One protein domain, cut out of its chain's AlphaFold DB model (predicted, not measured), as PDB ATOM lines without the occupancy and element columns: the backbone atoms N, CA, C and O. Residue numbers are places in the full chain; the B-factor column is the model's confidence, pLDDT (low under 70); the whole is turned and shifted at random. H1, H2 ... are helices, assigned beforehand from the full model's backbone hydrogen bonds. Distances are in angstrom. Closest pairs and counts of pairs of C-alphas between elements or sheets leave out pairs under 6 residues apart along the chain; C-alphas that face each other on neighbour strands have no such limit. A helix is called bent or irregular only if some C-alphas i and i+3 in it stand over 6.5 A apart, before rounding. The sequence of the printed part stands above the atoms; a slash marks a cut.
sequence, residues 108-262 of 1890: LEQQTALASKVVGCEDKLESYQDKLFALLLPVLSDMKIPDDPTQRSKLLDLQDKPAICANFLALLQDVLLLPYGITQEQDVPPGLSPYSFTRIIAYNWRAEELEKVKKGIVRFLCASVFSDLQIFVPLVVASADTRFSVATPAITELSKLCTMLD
ATOM      1  N   LEU A 108     283.938 453.345 329.584       83.76
ATOM      2  CA  LEU A 108     285.066 453.969 330.287       83.76
ATOM      3  C   LEU A 108     286.304 453.052 330.365       83.76
ATOM      4  O   LEU A 108     287.429 453.519 330.210       83.76
ATOM      5  N   GLU A 109     286.113 451.742 330.541       83.50
ATOM      6  CA  GLU A 109     287.208 450.760 330.543       83.50
ATOM      7  C   GLU A 109     287.962 450.726 329.208       83.50
ATOM      8  O   GLU A 109     289.191 450.723 329.196       83.50
ATOM      9  N   GLN A 110     287.244 450.786 328.083       86.10
ATOM     10  CA  GLN A 110     287.850 450.838 326.752       86.10
ATOM     11  C   GLN A 110     288.522 452.189 326.484       86.10
ATOM     12  O   GLN A 110     289.616 452.218 325.920       86.10
ATOM     13  N   GLN A 111     287.924 453.303 326.928       88.94
ATOM     14  CA  GLN A 111     288.560 454.627 326.845       88.94
ATOM     15  C   GLN A 111     289.901 454.637 327.588       88.94
ATOM     16  O   GLN A 111     290.907 455.124 327.073       88.94
ATOM     17  N   THR A 112     289.918 454.042 328.780       84.98
ATOM     18  CA  THR A 112     291.107 453.940 329.630       84.98
ATOM     19  C   THR A 112     292.171 453.035 329.007       84.98
ATOM     20  O   THR A 112     293.344 453.395 328.987       84.98
ATOM     21  N   ALA A 113     291.771 451.887 328.448       85.03
ATOM     22  CA  ALA A 113     292.682 450.957 327.779       85.03
ATOM     23  C   ALA A 113     293.339 451.563 326.527       85.03
ATOM     24  O   ALA A 113     294.502 451.290 326.240       85.03
ATOM     25  N   LEU A 114     292.616 452.422 325.802       88.64
ATOM     26  CA  LEU A 114     293.130 453.114 324.620       88.64
ATOM     27  C   LEU A 114     293.904 454.400 324.951       88.64
ATOM     28  O   LEU A 114     294.439 455.024 324.034       88.64
ATOM     29  N   ALA A 115     294.000 454.805 326.222       87.89
ATOM     30  CA  ALA A 115     294.581 456.091 326.603       87.89
ATOM     31  C   ALA A 115     296.034 456.266 326.130       87.89
ATOM     32  O   ALA A 115     296.370 457.324 325.594       87.89
ATOM     33  N   SER A 116     296.878 455.230 326.248       85.38
ATOM     34  CA  SER A 116     298.268 455.285 325.764       85.38
ATOM     35  C   SER A 116     298.340 455.436 324.240       85.38
ATOM     36  O   SER A 116     299.086 456.279 323.741       85.38
ATOM     37  N   LYS A 117     297.506 454.697 323.487       87.06
ATOM     38  CA  LYS A 117     297.404 454.824 322.023       87.06
ATOM     39  C   LYS A 117     296.954 456.230 321.628       87.06
ATOM     40  O   LYS A 117     297.573 456.838 320.761       87.06
ATOM     41  N   VAL A 118     295.920 456.770 322.276       88.72
ATOM     42  CA  VAL A 118     295.385 458.111 321.972       88.72
ATOM     43  C   VAL A 118     296.435 459.189 322.208       88.72
ATOM     44  O   VAL A 118     296.661 460.017 321.329       88.72
ATOM     45  N   VAL A 119     297.116 459.164 323.354       86.83
ATOM     46  CA  VAL A 119     298.139 460.166 323.673       86.83
ATOM     47  C   VAL A 119     299.398 459.989 322.808       86.83
ATOM     48  O   VAL A 119     300.057 460.967 322.472       86.83
ATOM     49  N   GLY A 120     299.732 458.760 322.408       83.88
ATOM     50  CA  GLY A 120     300.975 458.450 321.701       83.88
ATOM     51  C   GLY A 120     300.918 458.478 320.168       83.88
ATOM     52  O   GLY A 120     301.976 458.319 319.553       83.88
ATOM     53  N   CYS A 121     299.742 458.618 319.546       83.24
ATOM     54  CA  CYS A 121     299.555 458.387 318.102       83.24
ATOM     55  C   CYS A 121     299.838 459.584 317.174       83.24
ATOM     56  O   CYS A 121     299.956 459.379 315.966       83.24
ATOM     57  N   GLU A 122     299.976 460.810 317.691       85.09
ATOM     58  CA  GLU A 122     300.303 461.995 316.883       85.09
ATOM     59  C   GLU A 122     301.489 462.765 317.465       85.09
ATOM     60  O   GLU A 122     301.447 463.220 318.609       85.09
ATOM     61  N   ASP A 123     302.536 462.934 316.658       78.65
ATOM     62  CA  ASP A 123     303.797 463.581 317.019       78.65
ATOM     63  C   ASP A 123     304.121 464.828 316.175       78.65
ATOM     64  O   ASP A 123     304.944 465.641 316.595       78.65
ATOM     65  N   LYS A 124     303.484 465.015 315.008       80.42
ATOM     66  CA  LYS A 124     303.831 466.071 314.036       80.42
ATOM     67  C   LYS A 124     302.835 467.225 314.011       80.42
ATOM     68  O   LYS A 124     303.237 468.378 313.885       80.42
ATOM     69  N   LEU A 125     301.538 466.926 314.066       83.82
ATOM     70  CA  LEU A 125     300.465 467.914 313.914       83.82
ATOM     71  C   LEU A 125     299.898 468.318 315.278       83.82
ATOM     72  O   LEU A 125     299.027 467.646 315.824       83.82
ATOM     73  N   GLU A 126     300.353 469.453 315.805       81.72
ATOM     74  CA  GLU A 126     300.007 469.932 317.153       81.72
ATOM     75  C   GLU A 126     298.497 470.130 317.362       81.72
ATOM     76  O   GLU A 126     297.946 469.678 318.359       81.72
ATOM     77  N   SER A 127     297.782 470.690 316.380       80.97
ATOM     78  CA  SER A 127     296.323 470.871 316.477       80.97
ATOM     79  C   SER A 127     295.549 469.547 316.533       80.97
ATOM     80  O   SER A 127     294.405 469.508 316.989       80.97
ATOM     81  N   TYR A 128     296.145 468.458 316.040       86.68
ATOM     82  CA  TYR A 128     295.533 467.127 316.024       86.68
ATOM     83  C   TYR A 128     295.889 466.394 317.307       86.68
ATOM     84  O   TYR A 128     295.015 465.806 317.940       86.68
ATOM     85  N   GLN A 129     297.141 466.533 317.736       88.24
ATOM     86  CA  GLN A 129     297.605 466.104 319.043       88.24
ATOM     87  C   GLN A 129     296.749 466.718 320.165       88.24
ATOM     88  O   GLN A 129     296.258 465.988 321.018       88.24
ATOM     89  N   ASP A 130     296.460 468.021 320.112       85.37
ATOM     90  CA  ASP A 130     295.618 468.707 321.097       85.37
ATOM     91  C   ASP A 130     294.192 468.136 321.159       85.37
ATOM     92  O   ASP A 130     293.657 467.915 322.247       85.37
ATOM     93  N   LYS A 131     293.587 467.832 320.001       85.60
ATOM     94  CA  LYS A 131     292.267 467.178 319.939       85.60
ATOM     95  C   LYS A 131     292.289 465.786 320.561       85.60
ATOM     96  O   LYS A 131     291.322 465.410 321.213       85.60
ATOM     97  N   LEU A 132     293.363 465.028 320.354       89.75
ATOM     98  CA  LEU A 132     293.524 463.689 320.921       89.75
ATOM     99  C   LEU A 132     293.757 463.750 322.434       89.75
ATOM    100  O   LEU A 132     293.096 463.040 323.184       89.75
ATOM    101  N   PHE A 133     294.624 464.647 322.905       90.60
ATOM    102  CA  PHE A 133     294.870 464.855 324.333       90.60
ATOM    103  C   PHE A 133     293.606 465.267 325.084       90.60
ATOM    104  O   PHE A 133     293.349 464.790 326.189       90.60
ATOM    105  N   ALA A 134     292.792 466.124 324.474       87.22
ATOM    106  CA  ALA A 134     291.548 466.589 325.061       87.22
ATOM    107  C   ALA A 134     290.526 465.479 325.315       87.22
ATOM    108  O   ALA A 134     289.762 465.577 326.273       87.22
ATOM    109  N   LEU A 135     290.541 464.409 324.511       88.42
ATOM    110  CA  LEU A 135     289.691 463.238 324.739       88.42
ATOM    111  C   LEU A 135     290.002 462.555 326.075       88.42
ATOM    112  O   LEU A 135     289.116 461.934 326.653       88.42
ATOM    113  N   LEU A 136     291.229 462.699 326.585       89.85
ATOM    114  CA  LEU A 136     291.642 462.100 327.852       89.85
ATOM    115  C   LEU A 136     291.302 462.960 329.069       89.85
ATOM    116  O   LEU A 136     291.123 462.399 330.145       89.85
ATOM    117  N   LEU A 137     291.165 464.286 328.937       89.59
ATOM    118  CA  LEU A 137     290.926 465.184 330.082       89.59
ATOM    119  C   LEU A 137     289.729 464.767 330.965       89.59
ATOM    120  O   LEU A 137     289.900 464.742 332.186       89.59
ATOM    121  N   PRO A 138     288.552 464.391 330.414       85.86
ATOM    122  CA  PRO A 138     287.422 463.922 331.219       85.86
ATOM    123  C   PRO A 138     287.659 462.539 331.839       85.86
ATOM    124  O   PRO A 138     287.060 462.217 332.859       85.86
ATOM    125  N   VAL A 139     288.527 461.729 331.226       87.41
ATOM    126  CA  VAL A 139     288.814 460.344 331.627       87.41
ATOM    127  C   VAL A 139     289.839 460.294 332.760       87.41
ATOM    128  O   VAL A 139     289.783 459.389 333.590       87.41
ATOM    129  N   LEU A 140     290.735 461.285 332.868       88.10
ATOM    130  CA  LEU A 140     291.790 461.329 333.893       88.10
ATOM    131  C   LEU A 140     291.257 461.190 335.327       88.10
ATOM    132  O   LEU A 140     291.935 460.607 336.173       88.10
ATOM    133  N   SER A 141     290.053 461.699 335.619       81.82
ATOM    134  CA  SER A 141     289.466 461.569 336.960       81.82
ATOM    135  C   SER A 141     289.057 460.143 337.302       81.82
ATOM    136  O   SER A 141     289.050 459.798 338.484       81.82
ATOM    137  N   ASP A 142     288.734 459.339 336.291       82.05
ATOM    138  CA  ASP A 142     288.093 458.034 336.441       82.05
ATOM    139  C   ASP A 142     289.039 456.883 336.025       82.05
ATOM    140  O   ASP A 142     288.767 455.713 336.286       82.05
ATOM    141  N   MET A 143     290.210 457.222 335.473       84.14
ATOM    142  CA  MET A 143     291.274 456.298 335.093       84.14
ATOM    143  C   MET A 143     291.787 455.489 336.299       84.14
ATOM    144  O   MET A 143     292.207 456.049 337.322       84.14
ATOM    145  N   LYS A 144     291.779 454.152 336.186       80.28
ATOM    146  CA  LYS A 144     292.375 453.259 337.193       80.28
ATOM    147  C   LYS A 144     293.899 453.337 337.115       80.28
ATOM    148  O   LYS A 144     294.493 453.046 336.082       80.28
ATOM    149  N   ILE A 145     294.517 453.731 338.224       80.27
ATOM    150  CA  ILE A 145     295.970 453.835 338.362       80.27
ATOM    151  C   ILE A 145     296.450 452.538 339.033       80.27
ATOM    152  O   ILE A 145     295.979 452.246 340.130       80.27
ATOM    153  N   PRO A 146     297.345 451.757 338.402       75.56
ATOM    154  CA  PRO A 146     297.887 450.523 338.965       75.56
ATOM    155  C   PRO A 146     298.606 450.779 340.288       75.56
ATOM    156  O   PRO A 146     299.278 451.794 340.428       75.56
ATOM    157  N   ASP A 147     298.541 449.856 341.247       73.49
ATOM    158  CA  ASP A 147     299.259 450.028 342.517       73.49
ATOM    159  C   ASP A 147     300.782 449.897 342.364       73.49
ATOM    160  O   ASP A 147     301.525 450.537 343.105       73.49
ATOM    161  N   ASP A 148     301.235 449.115 341.380       73.36
ATOM    162  CA  ASP A 148     302.647 448.834 341.113       73.36
ATOM    163  C   ASP A 148     303.369 450.014 340.414       73.36
ATOM    164  O   ASP A 148     302.958 450.400 339.313       73.36
ATOM    165  N   PRO A 149     304.460 450.577 340.983       70.77
ATOM    166  CA  PRO A 149     305.185 451.716 340.409       70.77
ATOM    167  C   PRO A 149     305.671 451.486 338.972       70.77
ATOM    168  O   PRO A 149     305.593 452.391 338.138       70.77
ATOM    169  N   THR A 150     306.126 450.270 338.649       71.22
ATOM    170  CA  THR A 150     306.575 449.932 337.293       71.22
ATOM    171  C   THR A 150     305.428 449.969 336.288       71.22
ATOM    172  O   THR A 150     305.581 450.555 335.213       71.22
ATOM    173  N   GLN A 151     304.255 449.440 336.647       74.83
ATOM    174  CA  GLN A 151     303.051 449.534 335.814       74.83
ATOM    175  C   GLN A 151     302.535 450.972 335.668       74.83
ATOM    176  O   GLN A 151     302.097 451.343 334.580       74.83
ATOM    177  N   ARG A 152     302.635 451.816 336.708       77.79
ATOM    178  CA  ARG A 152     302.247 453.242 336.621       77.79
ATOM    179  C   ARG A 152     303.066 453.999 335.583       77.79
ATOM    180  O   ARG A 152     302.506 454.755 334.794       77.79
ATOM    181  N   SER A 153     304.374 453.752 335.545       68.60
ATOM    182  CA  SER A 153     305.287 454.414 334.607       68.60
ATOM    183  C   SER A 153     305.035 454.047 333.133       68.60
ATOM    184  O   SER A 153     305.422 454.799 332.238       68.60
ATOM    185  N   LYS A 154     304.356 452.916 332.880       74.73
ATOM    186  CA  LYS A 154     303.958 452.432 331.547       74.73
ATOM    187  C   LYS A 154     302.510 452.760 331.176       74.73
ATOM    188  O   LYS A 154     302.090 452.460 330.066       74.73
ATOM    189  N   LEU A 155     301.741 453.398 332.061       81.17
ATOM    190  CA  LEU A 155     300.301 453.619 331.874       81.17
ATOM    191  C   LEU A 155     299.962 454.400 330.593       81.17
ATOM    192  O   LEU A 155     299.021 454.058 329.886       81.17
ATOM    193  N   LEU A 156     300.736 455.449 330.303       82.17
ATOM    194  CA  LEU A 156     300.650 456.206 329.048       82.17
ATOM    195  C   LEU A 156     301.757 455.836 328.051       82.17
ATOM    196  O   LEU A 156     301.706 456.286 326.912       82.17
ATOM    197  N   ASP A 157     302.739 455.042 328.484       79.88
ATOM    198  CA  ASP A 157     303.898 454.591 327.704       79.88
ATOM    199  C   ASP A 157     304.618 455.719 326.932       79.88
ATOM    200  O   ASP A 157     304.905 455.642 325.739       79.88
ATOM    201  N   LEU A 158     304.871 456.830 327.633       78.33
ATOM    202  CA  LEU A 158     305.430 458.063 327.062       78.33
ATOM    203  C   LEU A 158     306.937 458.243 327.282       78.33
ATOM    204  O   LEU A 158     307.483 459.286 326.913       78.33
ATOM    205  N   GLN A 159     307.619 457.266 327.882       73.37
ATOM    206  CA  GLN A 159     309.038 457.395 328.242       73.37
ATOM    207  C   GLN A 159     309.927 457.609 327.009       73.37
ATOM    208  O   GLN A 159     310.807 458.466 327.029       73.37
ATOM    209  N   ASP A 160     309.600 456.940 325.901       77.91
ATOM    210  CA  ASP A 160     310.332 457.046 324.633       77.91
ATOM    211  C   ASP A 160     309.915 458.273 323.794       77.91
ATOM    212  O   ASP A 160     310.464 458.524 322.720       77.91
ATOM    213  N   LYS A 161     308.931 459.057 324.264       84.06
ATOM    214  CA  LYS A 161     308.336 460.196 323.540       84.06
ATOM    215  C   LYS A 161     308.313 461.474 324.399       84.06
ATOM    216  O   LYS A 161     307.239 462.014 324.688       84.06
ATOM    217  N   PRO A 162     309.482 462.029 324.778       81.70
ATOM    218  CA  PRO A 162     309.575 463.153 325.716       81.70
ATOM    219  C   PRO A 162     308.887 464.433 325.221       81.70
ATOM    220  O   PRO A 162     308.322 465.166 326.027       81.70
ATOM    221  N   ALA A 163     308.877 464.689 323.907       84.24
ATOM    222  CA  ALA A 163     308.190 465.848 323.330       84.24
ATOM    223  C   ALA A 163     306.664 465.770 323.511       84.24
ATOM    224  O   ALA A 163     306.037 466.740 323.931       84.24
ATOM    225  N   ILE A 164     306.073 464.594 323.267       87.79
ATOM    226  CA  ILE A 164     304.638 464.354 323.477       87.79
ATOM    227  C   ILE A 164     304.301 464.486 324.964       87.79
ATOM    228  O   ILE A 164     303.333 465.150 325.322       87.79
ATOM    229  N   CYS A 165     305.140 463.914 325.832       88.54
ATOM    230  CA  CYS A 165     304.998 464.027 327.280       88.54
ATOM    231  C   CYS A 165     304.996 465.491 327.748       88.54
ATOM    232  O   CYS A 165     304.104 465.905 328.489       88.54
ATOM    233  N   ALA A 166     305.940 466.301 327.260       87.85
ATOM    234  CA  ALA A 166     306.009 467.726 327.571       87.85
ATOM    235  C   ALA A 166     304.771 468.494 327.077       87.85
ATOM    236  O   ALA A 166     304.210 469.286 327.834       87.85
ATOM    237  N   ASN A 167     304.302 468.231 325.852       89.12
ATOM    238  CA  ASN A 167     303.106 468.875 325.299       89.12
ATOM    239  C   ASN A 167     301.837 468.499 326.076       89.12
ATOM    240  O   ASN A 167     300.983 469.355 326.322       89.12
ATOM    241  N   PHE A 168     301.726 467.237 326.503       91.14
ATOM    242  CA  PHE A 168     300.608 466.773 327.319       91.14
ATOM    243  C   PHE A 168     300.619 467.439 328.698       91.14
ATOM    244  O   PHE A 168     299.618 468.025 329.102       91.14
ATOM    245  N   LEU A 169     301.766 467.458 329.388       91.73
ATOM    246  CA  LEU A 169     301.918 468.158 330.669       91.73
ATOM    247  C   LEU A 169     301.640 469.664 330.552       91.73
ATOM    248  O   LEU A 169     301.028 470.242 331.451       91.73
ATOM    249  N   ALA A 170     302.024 470.293 329.437       90.93
ATOM    250  CA  ALA A 170     301.695 471.688 329.160       90.93
ATOM    251  C   ALA A 170     300.178 471.904 329.027       90.93
ATOM    252  O   ALA A 170     299.660 472.879 329.562       90.93
ATOM    253  N   LEU A 171     299.442 470.985 328.385       91.94
ATOM    254  CA  LEU A 171     297.971 471.006 328.383       91.94
ATOM    255  C   LEU A 171     297.390 470.888 329.788       91.94
ATOM    256  O   LEU A 171     296.503 471.663 330.138       91.94
ATOM    257  N   LEU A 172     297.905 469.973 330.607       94.30
ATOM    258  CA  LEU A 172     297.440 469.825 331.986       94.30
ATOM    259  C   LEU A 172     297.671 471.105 332.801       94.30
ATOM    260  O   LEU A 172     296.778 471.549 333.523       94.30
ATOM    261  N   GLN A 173     298.842 471.731 332.657       94.44
ATOM    262  CA  GLN A 173     299.155 473.005 333.302       94.44
ATOM    263  C   GLN A 173     298.239 474.135 332.813       94.44
ATOM    264  O   GLN A 173     297.752 474.913 333.634       94.44
ATOM    265  N   ASP A 174     297.978 474.215 331.508       92.80
ATOM    266  CA  ASP A 174     297.088 475.226 330.935       92.80
ATOM    267  C   ASP A 174     295.667 475.092 331.510       92.80
ATOM    268  O   ASP A 174     295.059 476.088 331.905       92.80
ATOM    269  N   VAL A 175     295.155 473.861 331.650       93.58
ATOM    270  CA  VAL A 175     293.858 473.607 332.300       93.58
ATOM    271  C   VAL A 175     293.882 474.042 333.765       93.58
ATOM    272  O   VAL A 175     292.932 474.671 334.225       93.58
ATOM    273  N   LEU A 176     294.960 473.761 334.508       94.30
ATOM    274  CA  LEU A 176     295.105 474.180 335.909       94.30
ATOM    275  C   LEU A 176     295.136 475.711 336.068       94.30
ATOM    276  O   LEU A 176     294.593 476.224 337.050       94.30
ATOM    277  N   LEU A 177     295.697 476.440 335.097       92.77
ATOM    278  CA  LEU A 177     295.717 477.907 335.062       92.77
ATOM    279  C   LEU A 177     294.359 478.536 334.705       92.77
ATOM    280  O   LEU A 177     294.152 479.715 334.994       92.77
ATOM    281  N   LEU A 178     293.429 477.781 334.108       91.93
ATOM    282  CA  LEU A 178     292.141 478.312 333.659       91.93
ATOM    283  C   LEU A 178     291.260 478.747 334.855       91.93
ATOM    284  O   LEU A 178     290.981 477.931 335.744       91.93
ATOM    285  N   PRO A 179     290.794 480.008 334.916       89.79
ATOM    286  CA  PRO A 179     289.887 480.467 335.969       89.79
ATOM    287  C   PRO A 179     288.494 479.834 335.860       89.79
ATOM    288  O   PRO A 179     288.014 479.541 334.767       89.79
ATOM    289  N   TYR A 180     287.803 479.673 336.990       90.85
ATOM    290  CA  TYR A 180     286.414 479.202 336.994       90.85
ATOM    291  C   TYR A 180     285.462 480.277 336.455       90.85
ATOM    292  O   TYR A 180     285.541 481.429 336.875       90.85
ATOM    293  N   GLY A 181     284.536 479.885 335.573       83.86
ATOM    294  CA  GLY A 181     283.490 480.770 335.038       83.86
ATOM    295  C   GLY A 181     283.928 481.707 333.906       83.86
ATOM    296  O   GLY A 181     283.163 482.592 333.539       83.86
ATOM    297  N   ILE A 182     285.136 481.529 333.361       84.83
ATOM    298  CA  ILE A 182     285.639 482.308 332.222       84.83
ATOM    299  C   ILE A 182     284.931 481.903 330.916       84.83
ATOM    300  O   ILE A 182     284.674 480.719 330.692       84.83
ATOM    301  N   THR A 183     284.620 482.874 330.055       82.04
ATOM    302  CA  THR A 183     283.958 482.666 328.751       82.04
ATOM    303  C   THR A 183     284.867 483.067 327.584       82.04
ATOM    304  O   THR A 183     285.869 483.752 327.778       82.04
ATOM    305  N   GLN A 184     284.521 482.655 326.356       78.89
ATOM    306  CA  GLN A 184     285.306 482.950 325.140       78.89
ATOM    307  C   GLN A 184     285.436 484.446 324.813       78.89
ATOM    308  O   GLN A 184     286.348 484.823 324.084       78.89
ATOM    309  N   GLU A 185     284.548 485.289 325.339       75.26
ATOM    310  CA  GLU A 185     284.532 486.735 325.077       75.26
ATOM    311  C   GLU A 185     285.448 487.538 326.019       75.26
ATOM    312  O   GLU A 185     285.607 488.744 325.842       75.26
ATOM    313  N   GLN A 186     286.046 486.898 327.031       81.02
ATOM    314  CA  GLN A 186     286.924 487.560 327.999       81.02
ATOM    315  C   GLN A 186     288.397 487.562 327.567       81.02
ATOM    316  O   GLN A 186     288.852 486.713 326.800       81.02
ATOM    317  N   ASP A 187     289.160 488.510 328.116       81.97
ATOM    318  CA  ASP A 187     290.604 488.611 327.908       81.97
ATOM    319  C   ASP A 187     291.361 487.359 328.380       81.97
ATOM    320  O   ASP A 187     291.014 486.728 329.383       81.97
ATOM    321  N   VAL A 188     292.466 487.055 327.688       87.00
ATOM    322  CA  VAL A 188     293.342 485.915 328.001       87.00
ATOM    323  C   VAL A 188     293.783 485.963 329.474       87.00
ATOM    324  O   VAL A 188     294.403 486.954 329.894       87.00
ATOM    325  N   PRO A 189     293.526 484.897 330.259       88.10
ATOM    326  CA  PRO A 189     293.835 484.883 331.682       88.10
ATOM    327  C   PRO A 189     295.339 484.987 331.986       88.10
ATOM    328  O   PRO A 189     296.170 484.494 331.216       88.10
ATOM    329  N   PRO A 190     295.719 485.558 333.145       85.10
ATOM    330  CA  PRO A 190     297.110 485.614 333.597       85.10
ATOM    331  C   PRO A 190     297.754 484.218 333.661       85.10
ATOM    332  O   PRO A 190     297.193 483.307 334.267       85.10
ATOM    333  N   GLY A 191     298.950 484.056 333.090       87.35
ATOM    334  CA  GLY A 191     299.669 482.777 333.003       87.35
ATOM    335  C   GLY A 191     299.457 482.005 331.696       87.35
ATOM    336  O   GLY A 191     300.302 481.180 331.351       87.35
ATOM    337  N   LEU A 192     298.393 482.297 330.938       90.24
ATOM    338  CA  LEU A 192     298.091 481.647 329.657       90.24
ATOM    339  C   LEU A 192     298.548 482.497 328.462       90.24
ATOM    340  O   LEU A 192     298.710 483.715 328.560       90.24
ATOM    341  N   SER A 193     298.776 481.827 327.328       91.08
ATOM    342  CA  SER A 193     298.961 482.463 326.017       91.08
ATOM    343  C   SER A 193     297.638 482.504 325.245       91.08
ATOM    344  O   SER A 193     296.760 481.693 325.554       91.08
ATOM    345  N   PRO A 194     297.471 483.390 324.244       88.47
ATOM    346  CA  PRO A 194     296.301 483.362 323.366       88.47
ATOM    347  C   PRO A 194     296.044 481.970 322.777       88.47
ATOM    348  O   PRO A 194     294.944 481.450 322.926       88.47
ATOM    349  N   TYR A 195     297.081 481.308 322.248       89.76
ATOM    350  CA  TYR A 195     297.007 479.936 321.738       89.76
ATOM    351  C   TYR A 195     296.510 478.947 322.798       89.76
ATOM    352  O   TYR A 195     295.552 478.208 322.567       89.76
ATOM    353  N   SER A 196     297.145 478.956 323.979       89.29
ATOM    354  CA  SER A 196     296.763 478.092 325.099       89.29
ATOM    355  C   SER A 196     295.306 478.319 325.471       89.29
ATOM    356  O   SER A 196     294.561 477.360 325.599       89.29
ATOM    357  N   PHE A 197     294.872 479.574 325.594       90.21
ATOM    358  CA  PHE A 197     293.504 479.905 325.963       90.21
ATOM    359  C   PHE A 197     292.501 479.403 324.923       90.21
ATOM    360  O   PHE A 197     291.572 478.691 325.295       90.21
ATOM    361  N   THR A 198     292.722 479.667 323.630       88.07
ATOM    362  CA  THR A 198     291.842 479.185 322.552       88.07
ATOM    363  C   THR A 198     291.753 477.656 322.526       88.07
ATOM    364  O   THR A 198     290.671 477.109 322.310       88.07
ATOM    365  N   ARG A 199     292.860 476.955 322.815       86.51
ATOM    366  CA  ARG A 199     292.917 475.486 322.870       86.51
ATOM    367  C   ARG A 199     291.999 474.874 323.937       86.51
ATOM    368  O   ARG A 199     291.417 473.820 323.688       86.51
ATOM    369  N   ILE A 200     291.889 475.490 325.116       88.75
ATOM    370  CA  ILE A 200     291.117 474.949 326.258       88.75
ATOM    371  C   ILE A 200     289.747 475.595 326.451       88.75
ATOM    372  O   ILE A 200     288.836 474.944 326.956       88.75
ATOM    373  N   ILE A 201     289.538 476.839 326.023       86.20
ATOM    374  CA  ILE A 201     288.229 477.493 326.165       86.20
ATOM    375  C   ILE A 201     287.172 476.904 325.217       86.20
ATOM    376  O   ILE A 201     285.974 477.039 325.454       86.20
ATOM    377  N   ALA A 202     287.599 476.202 324.162       80.12
ATOM    378  CA  ALA A 202     286.713 475.543 323.205       80.12
ATOM    379  C   ALA A 202     285.760 474.513 323.851       80.12
ATOM    380  O   ALA A 202     284.734 474.190 323.256       80.12
ATOM    381  N   TYR A 203     286.065 474.022 325.060       78.98
ATOM    382  CA  TYR A 203     285.237 473.039 325.768       78.98
ATOM    383  C   TYR A 203     284.049 473.641 326.535       78.98
ATOM    384  O   TYR A 203     283.125 472.899 326.849       78.98
ATOM    385  N   ASN A 204     284.044 474.952 326.824       81.33
ATOM    386  CA  ASN A 204     282.963 475.650 327.544       81.33
ATOM    387  C   ASN A 204     282.489 474.940 328.837       81.33
ATOM    388  O   ASN A 204     281.288 474.803 329.078       81.33
ATOM    389  N   TRP A 205     283.426 474.480 329.675       86.05
ATOM    390  CA  TRP A 205     283.110 473.786 330.929       86.05
ATOM    391  C   TRP A 205     282.367 474.673 331.932       86.05
ATOM    392  O   TRP A 205     282.743 475.826 332.166       86.05
ATOM    393  N   ARG A 206     281.378 474.097 332.626       85.62
ATOM    394  CA  ARG A 206     280.826 474.713 333.844       85.62
ATOM    395  C   ARG A 206     281.854 474.696 334.972       85.62
ATOM    396  O   ARG A 206     282.792 473.900 334.965       85.62
ATOM    397  N   ALA A 207     281.661 475.548 335.978       87.49
ATOM    398  CA  ALA A 207     282.587 475.636 337.105       87.49
ATOM    399  C   ALA A 207     282.770 474.285 337.825       87.49
ATOM    400  O   ALA A 207     283.907 473.942 338.150       87.49
ATOM    401  N   GLU A 208     281.699 473.498 338.019       88.56
ATOM    402  CA  GLU A 208     281.806 472.167 338.638       88.56
ATOM    403  C   GLU A 208     282.510 471.146 337.729       88.56
ATOM    404  O   GLU A 208     283.263 470.297 338.207       88.56
ATOM    405  N   GLU A 209     282.299 471.233 336.413       88.45
ATOM    406  CA  GLU A 209     282.936 470.347 335.431       88.45
ATOM    407  C   GLU A 209     284.443 470.614 335.355       88.45
ATOM    408  O   GLU A 209     285.238 469.676 335.427       88.45
ATOM    409  N   LEU A 210     284.851 471.888 335.305       92.09
ATOM    410  CA  LEU A 210     286.261 472.276 335.349       92.09
ATOM    411  C   LEU A 210     286.913 471.855 336.672       92.09
ATOM    412  O   LEU A 210     288.044 471.374 336.661       92.09
ATOM    413  N   GLU A 211     286.213 471.983 337.805       92.34
ATOM    414  CA  GLU A 211     286.713 471.488 339.093       92.34
ATOM    415  C   GLU A 211     286.937 469.969 339.052       92.34
ATOM    416  O   GLU A 211     287.995 469.497 339.477       92.34
ATOM    417  N   LYS A 212     285.995 469.201 338.480       91.12
ATOM    418  CA  LYS A 212     286.140 467.746 338.312       91.12
ATOM    419  C   LYS A 212     287.360 467.404 337.450       91.12
ATOM    420  O   LYS A 212     288.151 466.546 337.846       91.12
ATOM    421  N   VAL A 213     287.548 468.096 336.324       92.47
ATOM    422  CA  VAL A 213     288.697 467.890 335.427       92.47
ATOM    423  C   VAL A 213     290.007 468.246 336.131       92.47
ATOM    424  O   VAL A 213     290.903 467.410 336.197       92.47
ATOM    425  N   LYS A 214     290.118 469.434 336.742       95.49
ATOM    426  CA  LYS A 214     291.314 469.855 337.494       95.49
ATOM    427  C   LYS A 214     291.660 468.884 338.621       95.49
ATOM    428  O   LYS A 214     292.826 468.536 338.799       95.49
ATOM    429  N   LYS A 215     290.657 468.399 339.358       92.34
ATOM    430  CA  LYS A 215     290.840 467.377 340.395       92.34
ATOM    431  C   LYS A 215     291.361 466.066 339.800       92.34
ATOM    432  O   LYS A 215     292.266 465.465 340.376       92.34
ATOM    433  N   GLY A 216     290.833 465.650 338.647       90.67
ATOM    434  CA  GLY A 216     291.337 464.502 337.891       90.67
ATOM    435  C   GLY A 216     292.800 464.667 337.482       90.67
ATOM    436  O   GLY A 216     293.597 463.760 337.698       90.67
ATOM    437  N   ILE A 217     293.178 465.854 337.002       94.40
ATOM    438  CA  ILE A 217     294.563 466.192 336.649       94.40
ATOM    439  C   ILE A 217     295.487 466.094 337.864       94.40
ATOM    440  O   ILE A 217     296.516 465.432 337.788       94.40
ATOM    441  N   VAL A 218     295.135 466.713 338.996       93.87
ATOM    442  CA  VAL A 218     295.978 466.659 340.204       93.87
ATOM    443  C   VAL A 218     296.100 465.229 340.721       93.87
ATOM    444  O   VAL A 218     297.206 464.791 341.022       93.87
ATOM    445  N   ARG A 219     294.998 464.466 340.754       92.17
ATOM    446  CA  ARG A 219     295.029 463.034 341.091       92.17
ATOM    447  C   ARG A 219     295.997 462.277 340.180       92.17
ATOM    448  O   ARG A 219     296.752 461.445 340.669       92.17
ATOM    449  N   PHE A 220     295.973 462.569 338.882       90.45
ATOM    450  CA  PHE A 220     296.829 461.921 337.897       90.45
ATOM    451  C   PHE A 220     298.309 462.309 338.038       90.45
ATOM    452  O   PHE A 220     299.181 461.448 337.958       90.45
ATOM    453  N   LEU A 221     298.612 463.578 338.315       91.22
ATOM    454  CA  LEU A 221     299.981 464.047 338.555       91.22
ATOM    455  C   LEU A 221     300.569 463.455 339.845       91.22
ATOM    456  O   LEU A 221     301.718 463.025 339.850       91.22
ATOM    457  N   CYS A 222     299.774 463.361 340.915       89.44
ATOM    458  CA  CYS A 222     300.194 462.755 342.184       89.44
ATOM    459  C   CYS A 222     300.330 461.223 342.119       89.44
ATOM    460  O   CYS A 222     300.718 460.595 343.101       89.44
ATOM    461  N   ALA A 223     299.997 460.600 340.988       85.21
ATOM    462  CA  ALA A 223     300.022 459.155 340.826       85.21
ATOM    463  C   ALA A 223     301.392 458.591 340.425       85.21
ATOM    464  O   ALA A 223     301.482 457.403 340.135       85.21
ATOM    465  N   SER A 224     302.452 459.404 340.386       80.52
ATOM    466  CA  SER A 224     303.803 458.970 339.982       80.52
ATOM    467  C   SER A 224     303.865 458.371 338.565       80.52
ATOM    468  O   SER A 224     304.696 457.511 338.284       80.52
ATOM    469  N   VAL A 225     302.974 458.802 337.663       83.35
ATOM    470  CA  VAL A 225     303.022 458.432 336.233       83.35
ATOM    471  C   VAL A 225     304.150 459.182 335.517       83.35
ATOM    472  O   VAL A 225     304.762 458.659 334.589       83.35
ATOM    473  N   PHE A 226     304.448 460.397 335.977       87.60
ATOM    474  CA  PHE A 226     305.549 461.233 335.503       87.60
ATOM    475  C   PHE A 226     306.609 461.384 336.598       87.60
ATOM    476  O   PHE A 226     306.336 461.134 337.773       87.60
ATOM    477  N   SER A 227     307.806 461.830 336.216       86.65
ATOM    478  CA  SER A 227     308.880 462.099 337.178       86.65
ATOM    479  C   SER A 227     308.568 463.289 338.095       86.65
ATOM    480  O   SER A 227     307.879 464.235 337.706       86.65
ATOM    481  N   ASP A 228     309.163 463.282 339.288       86.95
ATOM    482  CA  ASP A 228     309.038 464.338 340.303       86.95
ATOM    483  C   ASP A 228     309.339 465.743 339.750       86.95
ATOM    484  O   ASP A 228     308.629 466.709 340.041       86.95
ATOM    485  N   LEU A 229     310.357 465.856 338.888       88.58
ATOM    486  CA  LEU A 229     310.727 467.112 338.230       88.58
ATOM    487  C   LEU A 229     309.632 467.608 337.269       88.58
ATOM    488  O   LEU A 229     309.371 468.808 337.197       88.58
ATOM    489  N   GLN A 230     308.987 466.695 336.540       89.17
ATOM    490  CA  GLN A 230     307.959 467.016 335.547       89.17
ATOM    491  C   GLN A 230     306.654 467.498 336.189       89.17
ATOM    492  O   GLN A 230     305.995 468.386 335.647       89.17
ATOM    493  N   ILE A 231     306.281 466.942 337.346       92.48
ATOM    494  CA  ILE A 231     305.026 467.293 338.029       92.48
ATOM    495  C   ILE A 231     305.156 468.501 338.957       92.48
ATOM    496  O   ILE A 231     304.141 469.116 339.285       92.48
ATOM    497  N   PHE A 232     306.377 468.867 339.361       93.37
ATOM    498  CA  PHE A 232     306.624 469.944 340.321       93.37
ATOM    499  C   PHE A 232     305.910 471.245 339.942       93.37
ATOM    500  O   PHE A 232     305.128 471.779 340.724       93.37
ATOM    501  N   VAL A 233     306.128 471.737 338.724       93.25
ATOM    502  CA  VAL A 233     305.590 473.029 338.277       93.25
ATOM    503  C   VAL A 233     304.057 473.002 338.144       93.25
ATOM    504  O   VAL A 233     303.413 473.878 338.734       93.25
ATOM    505  N   PRO A 234     303.441 471.999 337.480       94.29
ATOM    506  CA  PRO A 234     301.988 471.825 337.496       94.29
ATOM    507  C   PRO A 234     301.389 471.772 338.907       94.29
ATOM    508  O   PRO A 234     300.360 472.396 339.161       94.29
ATOM    509  N   LEU A 235     302.040 471.086 339.851       94.91
ATOM    510  CA  LEU A 235     301.561 471.015 341.230       94.91
ATOM    511  C   LEU A 235     301.677 472.362 341.950       94.91
ATOM    512  O   LEU A 235     300.755 472.725 342.681       94.91
ATOM    513  N   VAL A 236     302.745 473.141 341.728       94.41
ATOM    514  CA  VAL A 236     302.855 474.507 342.275       94.41
ATOM    515  C   VAL A 236     301.685 475.368 341.799       94.41
ATOM    516  O   VAL A 236     301.072 476.058 342.618       94.41
ATOM    517  N   VAL A 237     301.322 475.279 340.516       94.95
ATOM    518  CA  VAL A 237     300.142 475.960 339.963       94.95
ATOM    519  C   VAL A 237     298.852 475.449 340.611       94.95
ATOM    520  O   VAL A 237     298.058 476.256 341.092       94.95
ATOM    521  N   ALA A 238     298.661 474.131 340.711       94.79
ATOM    522  CA  ALA A 238     297.483 473.535 341.344       94.79
ATOM    523  C   ALA A 238     297.337 473.936 342.824       94.79
ATOM    524  O   ALA A 238     296.231 474.175 343.303       94.79
ATOM    525  N   SER A 239     298.450 474.092 343.548       94.97
ATOM    526  CA  SER A 239     298.467 474.531 344.951       94.97
ATOM    527  C   SER A 239     297.949 475.961 345.160       94.97
ATOM    528  O   SER A 239     297.662 476.360 346.293       94.97
ATOM    529  N   ALA A 240     297.869 476.741 344.080       93.33
ATOM    530  CA  ALA A 240     297.341 478.095 344.059       93.33
ATOM    531  C   ALA A 240     295.869 478.158 343.614       93.33
ATOM    532  O   ALA A 240     295.340 479.264 343.495       93.33
ATOM    533  N   ASP A 241     295.208 477.024 343.366       94.41
ATOM    534  CA  ASP A 241     293.805 477.005 342.949       94.41
ATOM    535  C   ASP A 241     292.879 477.589 344.039       94.41
ATOM    536  O   ASP A 241     293.180 477.568 345.238       94.41
ATOM    537  N   THR A 242     291.752 478.172 343.625       91.28
ATOM    538  CA  THR A 242     290.781 478.775 344.548       91.28
ATOM    539  C   THR A 242     289.942 477.725 345.277       91.28
ATOM    540  O   THR A 242     289.435 478.018 346.362       91.28
ATOM    541  N   ARG A 243     289.809 476.513 344.721       92.15
ATOM    542  CA  ARG A 243     289.085 475.387 345.316       92.15
ATOM    543  C   ARG A 243     290.047 474.493 346.097       92.15
ATOM    544  O   ARG A 243     290.994 473.921 345.556       92.15
ATOM    545  N   PHE A 244     289.768 474.308 347.388       91.18
ATOM    546  CA  PHE A 244     290.578 473.456 348.270       91.18
ATOM    547  C   PHE A 244     290.635 471.987 347.821       91.18
ATOM    548  O   PHE A 244     291.627 471.311 348.084       91.18
ATOM    549  N   SER A 245     289.609 471.500 347.117       89.81
ATOM    550  CA  SER A 245     289.551 470.152 346.531       89.81
ATOM    551  C   SER A 245     290.676 469.877 345.522       89.81
ATOM    552  O   SER A 245     291.077 468.723 345.375       89.81
ATOM    553  N   VAL A 246     291.201 470.921 344.868       93.56
ATOM    554  CA  VAL A 246     292.336 470.870 343.930       93.56
ATOM    555  C   VAL A 246     293.639 471.256 344.637       93.56
ATOM    556  O   VAL A 246     294.650 470.564 344.503       93.56
ATOM    557  N   ALA A 247     293.617 472.326 345.440       93.52
ATOM    558  CA  ALA A 247     294.822 472.869 346.065       93.52
ATOM    559  C   ALA A 247     295.409 471.976 347.170       93.52
ATOM    560  O   ALA A 247     296.627 471.810 347.238       93.52
ATOM    561  N   THR A 248     294.582 471.386 348.038       91.95
ATOM    562  CA  THR A 248     295.060 470.617 349.203       91.95
ATOM    563  C   THR A 248     295.835 469.351 348.808       91.95
ATOM    564  O   THR A 248     296.932 469.152 349.342       91.95
ATOM    565  N   PRO A 249     295.360 468.513 347.858       90.39
ATOM    566  CA  PRO A 249     296.143 467.377 347.365       90.39
ATOM    567  C   PRO A 249     297.485 467.808 346.761       90.39
ATOM    568  O   PRO A 249     298.511 467.205 347.066       90.39
ATOM    569  N   ALA A 250     297.503 468.900 345.989       93.59
ATOM    570  CA  ALA A 250     298.733 469.424 345.405       93.59
ATOM    571  C   ALA A 250     299.725 469.934 346.467       93.59
ATOM    572  O   ALA A 250     300.912 469.639 346.381       93.59
ATOM    573  N   ILE A 251     299.257 470.643 347.504       92.43
ATOM    574  CA  ILE A 251     300.099 471.085 348.635       92.43
ATOM    575  C   ILE A 251     300.700 469.884 349.373       92.43
ATOM    576  O   ILE A 251     301.868 469.923 349.758       92.43
ATOM    577  N   THR A 252     299.900 468.832 349.562       89.20
ATOM    578  CA  THR A 252     300.312 467.612 350.269       89.20
ATOM    579  C   THR A 252     301.388 466.858 349.493       89.20
ATOM    580  O   THR A 252     302.294 466.295 350.096       89.20
ATOM    581  N   GLU A 253     301.323 466.866 348.163       91.54
ATOM    582  CA  GLU A 253     302.354 466.239 347.340       91.54
ATOM    583  C   GLU A 253     303.600 467.128 347.204       91.54
ATOM    584  O   GLU A 253     304.724 466.646 347.306       91.54
ATOM    585  N   LEU A 254     303.431 468.451 347.099       92.62
ATOM    586  CA  LEU A 254     304.551 469.397 347.063       92.62
ATOM    587  C   LEU A 254     305.401 469.377 348.329       92.62
ATOM    588  O   LEU A 254     306.610 469.583 348.232       92.62
ATOM    589  N   SER A 255     304.808 469.167 349.508       88.09
ATOM    590  CA  SER A 255     305.582 469.071 350.749       88.09
ATOM    591  C   SER A 255     306.536 467.873 350.726       88.09
ATOM    592  O   SER A 255     307.659 468.013 351.207       88.09
ATOM    593  N   LYS A 256     306.145 466.761 350.087       86.71
ATOM    594  CA  LYS A 256     307.006 465.591 349.845       86.71
ATOM    595  C   LYS A 256     308.043 465.856 348.748       86.71
ATOM    596  O   LYS A 256     309.225 465.585 348.942       86.71
ATOM    597  N   LEU A 257     307.631 466.431 347.616       86.84
ATOM    598  CA  LEU A 257     308.538 466.708 346.493       86.84
ATOM    599  C   LEU A 257     309.634 467.706 346.871       86.84
ATOM    600  O   LEU A 257     310.786 467.544 346.485       86.84
ATOM    601  N   CYS A 258     309.312 468.721 347.678       85.12
ATOM    602  CA  CYS A 258     310.285 469.734 348.089       85.12
ATOM    603  C   CYS A 258     311.444 469.194 348.926       85.12
ATOM    604  O   CYS A 258     312.461 469.874 349.010       85.12
ATOM    605  N   THR A 259     311.287 468.043 349.582       81.94
ATOM    606  CA  THR A 259     312.398 467.389 350.284       81.94
ATOM    607  C   THR A 259     313.263 466.531 349.362       81.94
ATOM    608  O   THR A 259     314.388 466.222 349.729       81.94
ATOM    609  N   MET A 260     312.757 466.165 348.180       82.11
ATOM    610  CA  MET A 260     313.450 465.306 347.208       82.11
ATOM    611  C   MET A 260     314.117 466.106 346.079       82.11
ATOM    612  O   MET A 260     315.085 465.647 345.480       82.11
ATOM    613  N   LEU A 261     313.600 467.297 345.766       86.25
ATOM    614  CA  LEU A 261     314.099 468.142 344.683       86.25
ATOM    615  C   LEU A 261     315.309 468.973 345.118       86.25
ATOM    616  O   LEU A 261     315.272 469.694 346.116       86.25
ATOM    617  N   ASP A 262     316.353 468.946 344.295       85.89
ATOM    618  CA  ASP A 262     317.537 469.778 344.469       85.89
ATOM    619  C   ASP A 262     317.292 471.208 343.955       85.89
ATOM    620  O   ASP A 262     317.344 471.493 342.755       85.89
TER     621      ASP A 262
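What this domain is: This is residues 108 to 262 of the 1890 residues of the protein "Proteasome-associated protein ECM29 homolog" of Drosophila melanogaster (UniProt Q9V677). Four helices, H5, H7, H8 and H9, form a bundle running up and down: H5 and H8 lie side by side, H9 covers H8 on the side away from H5, and H7 packs on H8 and H9 and meets the later part of H5. The short hairpin of H2 and H3 crosses the other side of H5, H6 lies across the later end of H5, and H4 sits in an outlying loop region away from the other helices. The printed part has 155 residues with nine named helices, H1 to H9 in order, and no named strand; its class is all helix. It is compact, with a radius of gyration of the C-alphas of 15.0 A and spans of 44 by 36 by 30 A.

How they stand to each other: H1, residues 108 to 113, and H2, residues 115 to 120, meet only through their link. H3, residues 126 to 136, forms a helical hairpin with H2, at a shallow tilt of 12 degrees; their closest C-alphas, Val 119 and Phe 133, are 5.8 A apart. H4, residues 149 to 153, touches no helix. H5, residues 162 to 177, is the hub, touching five helices. With residues 168 to 171 alone it only just touches H3, with 3 pairs of C-alphas within 8 A, the closest being Phe 133 and Phe 168 at 6.7 A. H6, residues 194 to 201, touches H5 at 73 degrees, only just about perpendicular, with the C-alphas of Asp 174 and Ser 196 closest at 6.5 A. H7, residues 207 to 221, and H8, residues 228 to 238, form a helical hairpin, closest at C-alphas 221 and 231, 6.0 A. H8 touches H5 the same way at a shallow tilt of 18 degrees, with C-alphas 173 and 234 closest at 5.2 A. H9, residues 244 to 260, forms a helical hairpin with H8, closest at C-alphas 235 and 250, 5.3 A. H5 and H9 are apart. Every O i to N i+4 pair is within hydrogen-bond range in H1, H2, H4, H5, H6 and H7; the counts are 4 of 7 in H3, 5 of 7 in H8 and 8 of 13 in H9.

Where its parts are: H1 begins at C-alpha 108, (285.066, 453.969, 330.287). H5 is 22.3 A long, beginning at C-alpha 162, (309.575, 463.153, 325.716), and H7 is 21.0 A long. H8 is irregular, with C-alphas 230 and 233 7.0 A apart. H9 is 24.3 A long, has a kink of 25 degrees near residue 253, and ends at C-alpha 260, (313.450, 465.306, 347.208).

The domain as a whole: The two C-alphas farthest apart, Asp 148 and Glu 185, are 45.0 A apart. The links H3 to H4 and H5 to H6 are long, and the printed part has no cut. The mean pLDDT of the printed part is 86.8, and residue 153 alone is under 70.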